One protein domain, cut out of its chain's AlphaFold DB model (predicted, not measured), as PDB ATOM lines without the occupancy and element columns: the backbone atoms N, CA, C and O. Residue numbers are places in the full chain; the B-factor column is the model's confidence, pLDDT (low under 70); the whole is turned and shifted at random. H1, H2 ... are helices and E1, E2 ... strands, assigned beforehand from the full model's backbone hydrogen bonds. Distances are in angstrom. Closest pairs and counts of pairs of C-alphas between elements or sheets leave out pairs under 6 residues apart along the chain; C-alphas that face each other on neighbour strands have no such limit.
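This is residues 176 to 238 of the 238 residues of an uncharacterized protein of Bacteroidetes bacterium (UniProt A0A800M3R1). A long, strongly twisted ribbon of three antiparallel strands, E1, E2 and E3, makes the length of the domain, and a small head made of two short helices, H1 and H2, and the link between them gathers near one end of it. At the other end the tight turn of the hairpin E2 and E3 lies beyond the helices' reach, with the beginning of E1 beside the end of E2. The printed part has 63 residues with two named helices and three named strands, in the order E1, H1, H2, E2, E3 along the chain; the sheet runs E1, E2, E3, and the class is mixed, helices and strands. The whole is only just loose, close to compact, with a radius of gyration of the C-alphas of 13.2 A, and its outline is elongated, spanning 42 by 22 by 17 A.

Begin at the sheet: find C-alpha 177 at (4.921, -36.511, 42.329), from which E1 runs through residues 177 to 187, 28.6 A long, and bends by 53 degrees at residue 184. E2 takes residues 210 to 220 and is 30.6 A long. E3, residues 226 to 237, measures 24.2 A, bends by 89 degrees at residue 230 and ends with C-alpha 237 at (29.322, -40.831, 37.098). Between E1 and E2, look for H1 at residues 190 to 193, 5.4 A long, and H2 at residues 201 to 206, 8.5 A long, which begins with C-alpha 201 at (30.066, -30.281, 34.901).

Start from E2, the inner strand. Its neighbour E1 is antiparallel at 155 degrees; look at N 180 and O 217, 2.9 A apart and within hydrogen-bond range. E3 is antiparallel to E2 at 153 degrees; across this pair find N 212 of E2 and O 235 of E3, 2.8 A apart and within hydrogen-bond range. H2 is on the sheet at a height over the sheet of 8.8 A, only just over E2, on which 4 of its 6 C-alphas fall, with 2 on E3. It runs along the strands, at 16 degrees to E2 on the local plane. The closest C-alphas of H2 and E3 are those of Tyr 204 and Pro 236, 6.4 A apart. H1 is on the sheet but only grazes it, with its residues 190 to 193. H1 and H2 touch, their closest C-alphas being those of Pro 190 and Ala 202, 6.0 A apart. In H2 every O i to N i+4 pair is within hydrogen-bond range; H1 is too short for such a pair, and its one O i to N i+3 pair is within range.

The two C-alphas farthest apart, those of Ala 206 and Asp 222, are 42.2 A apart. The printed part has no cut and no long link. The mean pLDDT of the printed part is 91.9, and residue 238, the chain's last, is the one residue under 70.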
ATOM      1  N   GLY A 176       2.839 -34.034  45.122       92.44
ATOM      2  CA  GLY A 176       2.150 -35.252  44.672       92.44
ATOM      3  C   GLY A 176       2.828 -35.967  43.494       92.44
ATOM      4  O   GLY A 176       2.159 -36.594  42.665       92.44
ATOM      5  N   ALA A 177       4.148 -35.838  43.365       95.50
ATOM      6  CA  ALA A 177       4.921 -36.511  42.329       95.50
ATOM      7  C   ALA A 177       6.358 -36.772  42.776       95.50
ATOM      8  O   ALA A 177       6.902 -36.007  43.569       95.50
ATOM      9  N   VAL A 178       6.996 -37.767  42.161       96.31
ATOM     10  CA  VAL A 178       8.452 -37.944  42.207       96.31
ATOM     11  C   VAL A 178       9.072 -37.437  40.909       96.31
ATOM     12  O   VAL A 178       8.624 -37.768  39.806       96.31
ATOM     13  N   THR A 179      10.100 -36.605  41.039       96.62
ATOM     14  CA  THR A 179      10.956 -36.155  39.943       96.62
ATOM     15  C   THR A 179      12.292 -36.870  40.055       96.62
ATOM     16  O   THR A 179      12.913 -36.837  41.113       96.62
ATOM     17  N   TYR A 180      12.730 -37.513  38.977       95.25
ATOM     18  CA  TYR A 180      13.975 -38.277  38.950       95.25
ATOM     19  C   TYR A 180      14.753 -38.047  37.649       95.25
ATOM     20  O   TYR A 180      14.166 -37.744  36.603       95.25
ATOM     21  N   GLY A 181      16.079 -38.165  37.706       94.25
ATOM     22  CA  GLY A 181      16.944 -38.118  36.531       94.25
ATOM     23  C   GLY A 181      16.991 -39.465  35.815       94.25
ATOM     24  O   GLY A 181      17.244 -40.487  36.430       94.25
ATOM     25  N   ALA A 182      16.781 -39.494  34.501       93.00
ATOM     26  CA  ALA A 182      17.031 -40.678  33.679       93.00
ATOM     27  C   ALA A 182      18.253 -40.433  32.787       93.00
ATOM     28  O   ALA A 182      18.272 -39.460  32.028       93.00
ATOM     29  N   LEU A 183      19.269 -41.300  32.856       92.31
ATOM     30  CA  LEU A 183      20.486 -41.146  32.058       92.31
ATOM     31  C   LEU A 183      20.171 -41.185  30.559       92.31
ATOM     32  O   LEU A 183      19.607 -42.148  30.042       92.31
ATOM     33  N   VAL A 184      20.557 -40.125  29.848       92.94
ATOM     34  CA  VAL A 184      20.397 -40.030  28.389       92.94
ATOM     35  C   VAL A 184      21.707 -40.338  27.683       92.94
ATOM     36  O   VAL A 184      21.717 -41.003  26.647       92.94
ATOM     37  N   ARG A 185      22.813 -39.799  28.202       93.19
ATOM     38  CA  ARG A 185      24.158 -40.000  27.653       93.19
ATOM     39  C   ARG A 185      25.221 -39.635  28.672       93.19
ATOM     40  O   ARG A 185      24.972 -38.835  29.567       93.19
ATOM     41  N   GLU A 186      26.426 -40.109  28.420       94.62
ATOM     42  CA  GLU A 186      27.631 -39.702  29.129       94.62
ATOM     43  C   GLU A 186      28.381 -38.608  28.357       94.62
ATOM     44  O   GLU A 186      28.304 -38.503  27.127       94.62
ATOM     45  N   ALA A 187      29.120 -37.787  29.088       92.94
ATOM     46  CA  ALA A 187      29.974 -36.730  28.587       92.94
ATOM     47  C   ALA A 187      31.352 -36.847  29.240       92.94
ATOM     48  O   ALA A 187      31.476 -36.909  30.459       92.94
ATOM     49  N   THR A 188      32.391 -36.828  28.407       94.25
ATOM     50  CA  THR A 188      33.805 -36.844  28.826       94.25
ATOM     51  C   THR A 188      34.558 -35.593  28.367       94.25
ATOM     52  O   THR A 188      35.763 -35.465  28.559       94.25
ATOM     53  N   THR A 189      33.851 -34.641  27.745       91.75
ATOM     54  CA  THR A 189      34.411 -33.377  27.249       91.75
ATOM     55  C   THR A 189      33.421 -32.230  27.463       91.75
ATOM     56  O   THR A 189      32.217 -32.472  27.331       91.75
ATOM     57  N   PRO A 190      33.880 -30.985  27.710       89.62
ATOM     58  CA  PRO A 190      32.986 -29.849  27.959       89.62
ATOM     59  C   PRO A 190      31.994 -29.565  26.823       89.62
ATOM     60  O   PRO A 190      30.839 -29.236  27.084       89.62
ATOM     61  N   ASP A 191      32.398 -29.760  25.565       90.12
ATOM     62  CA  ASP A 191      31.530 -29.532  24.400       90.12
ATOM     63  C   ASP A 191      30.283 -30.437  24.404       90.12
ATOM     64  O   ASP A 191      29.228 -30.052  23.898       90.12
ATOM     65  N   ALA A 192      30.363 -31.621  25.023       89.69
ATOM     66  CA  ALA A 192      29.239 -32.555  25.139       89.69
ATOM     67  C   ALA A 192      28.167 -32.110  26.161       89.69
ATOM     68  O   ALA A 192      27.048 -32.642  26.161       89.69
ATOM     69  N   LEU A 193      28.492 -31.116  26.999       90.25
ATOM     70  CA  LEU A 193      27.593 -30.492  27.974       90.25
ATOM     71  C   LEU A 193      26.910 -29.225  27.435       90.25
ATOM     72  O   LEU A 193      26.101 -28.615  28.135       90.25
ATOM     73  N   ALA A 194      27.200 -28.821  26.193       88.56
ATOM     74  CA  ALA A 194      26.590 -27.642  25.594       88.56
ATOM     75  C   ALA A 194      25.050 -27.732  25.615       88.56
ATOM     76  O   ALA A 194      24.460 -28.691  25.118       88.56
ATOM     77  N   GLY A 195      24.398 -26.712  26.186       85.25
ATOM     78  CA  GLY A 195      22.936 -26.635  26.294       85.25
ATOM     79  C   GLY A 195      22.317 -27.417  27.460       85.25
ATOM     80  O   GLY A 195      21.094 -27.479  27.545       85.25
ATOM     81  N   VAL A 196      23.125 -27.990  28.357       88.94
ATOM     82  CA  VAL A 196      22.668 -28.623  29.604       88.94
ATOM     83  C   VAL A 196      22.804 -27.622  30.753       88.94
ATOM     84  O   VAL A 196      23.801 -26.901  30.823       88.94
ATOM     85  N   ALA A 197      21.830 -27.576  31.666       85.25
ATOM     86  CA  ALA A 197      21.930 -26.784  32.891       85.25
ATOM     87  C   ALA A 197      22.908 -27.468  33.864       85.25
ATOM     88  O   ALA A 197      22.505 -28.192  34.766       85.25
ATOM     89  N   CYS A 198      24.205 -27.304  33.607       85.06
ATOM     90  CA  CYS A 198      25.272 -28.070  34.239       85.06
ATOM     91  C   CYS A 198      26.437 -27.154  34.638       85.06
ATOM     92  O   CYS A 198      27.506 -27.182  34.027       85.06
ATOM     93  N   GLU A 199      26.224 -26.305  35.646       84.88
ATOM     94  CA  GLU A 199      27.243 -25.340  36.091       84.88
ATOM     95  C   GLU A 199      28.506 -26.036  36.621       84.88
ATOM     96  O   GLU A 199      29.614 -25.576  36.360       84.88
ATOM     97  N   GLN A 200      28.347 -27.183  37.291       88.06
ATOM     98  CA  GLN A 200      29.443 -27.944  37.906       88.06
ATOM     99  C   GLN A 200      30.108 -28.963  36.965       88.06
ATOM    100  O   GLN A 200      31.154 -29.520  37.294       88.06
ATOM    101  N   GLY A 201      29.557 -29.213  35.772       88.12
ATOM    102  CA  GLY A 201      30.066 -30.281  34.901       88.12
ATOM    103  C   GLY A 201      31.471 -30.043  34.369       88.12
ATOM    104  O   GLY A 201      32.216 -30.997  34.164       88.12
ATOM    105  N   ALA A 202      31.860 -28.781  34.170       87.19
ATOM    106  CA  ALA A 202      33.229 -28.450  33.787       87.19
ATOM    107  C   ALA A 202      34.230 -28.851  34.883       87.19
ATOM    108  O   ALA A 202      35.296 -29.374  34.560       87.19
ATOM    109  N   ASP A 203      33.860 -28.669  36.153       89.81
ATOM    110  CA  ASP A 203      34.693 -29.049  37.292       89.81
ATOM    111  C   ASP A 203      34.779 -30.574  37.416       89.81
ATOM    112  O   ASP A 203      35.873 -31.108  37.582       89.81
ATOM    113  N   TYR A 204      33.670 -31.303  37.248       91.75
ATOM    114  CA  TYR A 204      33.692 -32.773  37.246       91.75
ATOM    115  C   TYR A 204      34.635 -33.332  36.175       91.75
ATOM    116  O   TYR A 204      35.515 -34.140  36.474       91.75
ATOM    117  N   LEU A 205      34.520 -32.831  34.942       92.19
ATOM    118  CA  LEU A 205      35.385 -33.236  33.834       92.19
ATOM    119  C   LEU A 205      36.853 -32.856  34.066       92.19
ATOM    120  O   LEU A 205      37.749 -33.632  33.735       92.19
ATOM    121  N   ALA A 206      37.120 -31.678  34.639       90.19
ATOM    122  CA  ALA A 206      38.480 -31.244  34.966       90.19
ATOM    123  C   ALA A 206      39.147 -32.142  36.022       90.19
ATOM    124  O   ALA A 206      40.370 -32.287  36.010       90.19
ATOM    125  N   ASN A 207      38.349 -32.776  36.885       90.69
ATOM    126  CA  ASN A 207      38.796 -33.768  37.863       90.69
ATOM    127  C   ASN A 207      38.842 -35.204  37.303       90.69
ATOM    128  O   ASN A 207      39.132 -36.139  38.043       90.69
ATOM    129  N   GLY A 208      38.603 -35.392  35.999       90.56
ATOM    130  CA  GLY A 208      38.697 -36.692  35.330       90.56
ATOM    131  C   GLY A 208      37.475 -37.596  35.493       90.56
ATOM    132  O   GLY A 208      37.556 -38.760  35.109       90.56
ATOM    133  N   LEU A 209      36.365 -37.075  36.024       91.50
ATOM    134  CA  LEU A 209      35.115 -37.819  36.171       91.50
ATOM    135  C   LEU A 209      34.357 -37.888  34.843       91.50
ATOM    136  O   LEU A 209      34.439 -36.972  34.016       91.50
ATOM    137  N   THR A 210      33.559 -38.939  34.665       92.81
ATOM    138  CA  THR A 210      32.542 -38.969  33.608       92.81
ATOM    139  C   THR A 210      31.317 -38.197  34.086       92.81
ATOM    140  O   THR A 210      30.969 -38.227  35.261       92.81
ATOM    141  N   VAL A 211      30.652 -37.461  33.195       93.62
ATOM    142  CA  VAL A 211      29.432 -36.721  33.537       93.62
ATOM    143  C   VAL A 211      28.240 -37.348  32.835       93.62
ATOM    144  O   VAL A 211      28.177 -37.384  31.608       93.62
ATOM    145  N   GLY A 212      27.264 -37.811  33.602       93.81
ATOM    146  CA  GLY A 212      25.971 -38.239  33.097       93.81
ATOM    147  C   GLY A 212      25.116 -37.026  32.785       93.81
ATOM    148  O   GLY A 212      24.952 -36.148  33.626       93.81
ATOM    149  N   VAL A 213      24.557 -36.960  31.581       94.50
ATOM    150  CA  VAL A 213      23.501 -36.006  31.256       94.50
ATOM    151  C   VAL A 213      22.167 -36.714  31.369       94.50
ATOM    152  O   VAL A 213      21.894 -37.668  30.633       94.50
ATOM    153  N   VAL A 214      21.333 -36.211  32.269       94.12
ATOM    154  CA  VAL A 214      20.090 -36.859  32.672       94.12
ATOM    155  C   VAL A 214      18.890 -36.008  32.259       94.12
ATOM    156  O   VAL A 214      18.904 -34.780  32.370       94.12
ATOM    157  N   GLN A 215      17.853 -36.667  31.747       95.38
ATOM    158  CA  GLN A 215      16.550 -36.070  31.477       95.38
ATOM    159  C   GLN A 215      15.709 -36.181  32.735       95.38
ATOM    160  O   GLN A 215      15.440 -37.286  33.198       95.38
ATOM    161  N   LEU A 216      15.265 -35.042  33.265       95.62
ATOM    162  CA  LEU A 216      14.348 -35.046  34.396       95.62
ATOM    163  C   LEU A 216      12.970 -35.513  33.930       95.62
ATOM    164  O   LEU A 216      12.384 -34.926  33.005       95.62
ATOM    165  N   ARG A 217      12.465 -36.553  34.585       97.31
ATOM    166  CA  ARG A 217      11.125 -37.113  34.421       97.31
ATOM    167  C   ARG A 217      10.323 -36.876  35.687       97.31
ATOM    168  O   ARG A 217      10.882 -36.898  36.777       97.31
ATOM    169  N   ARG A 218       9.019 -36.662  35.539       97.31
ATOM    170  CA  ARG A 218       8.073 -36.511  36.648       97.31
ATOM    171  C   ARG A 218       7.023 -37.608  36.558       97.31
ATOM    172  O   ARG A 218       6.297 -37.667  35.564       97.31
ATOM    173  N   PHE A 219       6.933 -38.438  37.588       97.56
ATOM    174  CA  PHE A 219       5.858 -39.408  37.776       97.56
ATOM    175  C   PHE A 219       4.839 -38.851  38.769       97.56
ATOM    176  O   PHE A 219       5.188 -38.556  39.911       97.56
ATOM    177  N   SER A 220       3.591 -38.672  38.331       96.56
ATOM    178  CA  SER A 220       2.498 -38.208  39.195       96.56
ATOM    179  C   SER A 220       1.868 -39.376  39.946       96.56
ATOM    180  O   SER A 220       1.469 -40.358  39.323       96.56
ATOM    181  N   PHE A 221       1.710 -39.238  41.264       94.44
ATOM    182  CA  PHE A 221       1.060 -40.261  42.084       94.44
ATOM    183  C   PHE A 221      -0.447 -40.362  41.797       94.44
ATOM    184  O   PHE A 221      -0.987 -41.464  41.729       94.44
ATOM    185  N   ASP A 222      -1.106 -39.234  41.513       92.81
ATOM    186  CA  ASP A 222      -2.536 -39.197  41.187       92.81
ATOM    187  C   ASP A 222      -2.843 -39.876  39.844       92.81
ATOM    188  O   ASP A 222      -3.657 -40.803  39.768       92.81
ATOM    189  N   SER A 223      -2.202 -39.414  38.762       95.06
ATOM    190  CA  SER A 223      -2.501 -39.911  37.413       95.06
ATOM    191  C   SER A 223      -1.786 -41.215  37.074       95.06
ATOM    192  O   SER A 223      -2.215 -41.901  36.148       95.06
ATOM    193  N   ARG A 224      -0.727 -41.568  37.817       93.75
ATOM    194  CA  ARG A 224       0.162 -42.710  37.546       93.75
ATOM    195  C   ARG A 224       0.832 -42.622  36.171       93.75
ATOM    196  O   ARG A 224       1.143 -43.635  35.549       93.75
ATOM    197  N   GLU A 225       1.048 -41.403  35.684       95.06
ATOM    198  CA  GLU A 225       1.711 -41.144  34.407       95.06
ATOM    199  C   GLU A 225       3.095 -40.529  34.617       95.06
ATOM    200  O   GLU A 225       3.285 -39.641  35.455       95.06
ATOM    201  N   THR A 226       4.047 -40.970  33.795       96.69
ATOM    202  CA  THR A 226       5.378 -40.367  33.686       96.69
ATOM    203  C   THR A 226       5.407 -39.374  32.534       96.69
ATOM    204  O   THR A 226       4.990 -39.681  31.416       96.69
ATOM    205  N   THR A 227       5.956 -38.191  32.788       96.94
ATOM    206  CA  THR A 227       6.142 -37.138  31.787       96.94
ATOM    207  C   THR A 227       7.587 -36.655  31.774       96.94
ATOM    208  O   THR A 227       8.201 -36.467  32.826       96.94
ATOM    209  N   ASP A 228       8.142 -36.436  30.582       95.50
ATOM    210  CA  ASP A 228       9.423 -35.746  30.452       95.50
ATOM    211  C   ASP A 228       9.211 -34.260  30.757       95.50
ATOM    212  O   ASP A 228       8.344 -33.604  30.174       95.50
ATOM    213  N   THR A 229      10.027 -33.698  31.647       94.50
ATOM    214  CA  THR A 229       9.932 -32.269  31.993       94.50
ATOM    215  C   THR A 229      10.568 -31.365  30.929       94.50
ATOM    216  O   THR A 229      10.404 -30.147  30.961       94.50
ATOM    217  N   GLY A 230      11.338 -31.948  30.002       92.88
ATOM    218  CA  GLY A 230      12.162 -31.230  29.027       92.88
ATOM    219  C   GLY A 230      13.430 -30.604  29.620       92.88
ATOM    220  O   GLY A 230      14.251 -30.078  28.870       92.88
ATOM    221  N   ALA A 231      13.622 -30.673  30.941       93.81
ATOM    222  CA  ALA A 231      14.828 -30.200  31.603       93.81
ATOM    223  C   ALA A 231      15.930 -31.267  31.565       93.81
ATOM    224  O   ALA A 231      15.688 -32.441  31.850       93.81
ATOM    225  N   LEU A 232      17.146 -30.837  31.234       93.81
ATOM    226  CA  LEU A 232      18.353 -31.651  31.324       93.81
ATOM    227  C   LEU A 232      19.222 -31.125  32.462       93.81
ATOM    228  O   LEU A 232      19.487 -29.922  32.521       93.81
ATOM    229  N   THR A 233      19.709 -32.028  33.302       92.25
ATOM    230  CA  THR A 233      20.738 -31.735  34.305       92.25
ATOM    231  C   THR A 233      21.909 -32.698  34.135       92.25
ATOM    232  O   THR A 233      21.920 -33.525  33.215       92.25
ATOM    233  N   CYS A 234      22.931 -32.554  34.964       91.25
ATOM    234  CA  CYS A 234      24.082 -33.426  34.955       91.25
ATOM    235  C   CYS A 234      24.426 -33.940  36.345       91.25
ATOM    236  O   CYS A 234      24.204 -33.255  37.340       91.25
ATOM    237  N   VAL A 235      25.014 -35.128  36.373       91.06
ATOM    238  CA  VAL A 235      25.544 -35.760  37.579       91.06
ATOM    239  C   VAL A 235      26.918 -36.354  37.302       91.06
ATOM    240  O   VAL A 235      27.189 -36.756  36.167       91.06
ATOM    241  N   PRO A 236      27.813 -36.405  38.296       89.62
ATOM    242  CA  PRO A 236      29.050 -37.154  38.163       89.62
ATOM    243  C   PRO A 236      28.742 -38.659  38.142       89.62
ATOM    244  O   PRO A 236      27.992 -39.160  38.975       89.62
ATOM    245  N   LEU A 237      29.334 -39.376  37.193       84.81
ATOM    246  CA  LEU A 237      29.322 -40.831  37.098       84.81
ATOM    247  C   LEU A 237      30.757 -41.305  37.350       84.81
ATOM    248  O   LEU A 237      31.593 -41.121  36.470       84.81
ATOM    249  N   GLY A 238      31.015 -41.847  38.546       66.88
ATOM    250  CA  GLY A 238      32.198 -42.654  38.913       66.88
ATOM    251  C   GLY A 238      33.564 -42.189  38.419       66.88
ATOM    252  O   GLY A 238      33.915 -42.512  37.263       66.88
TER     253      GLY A 238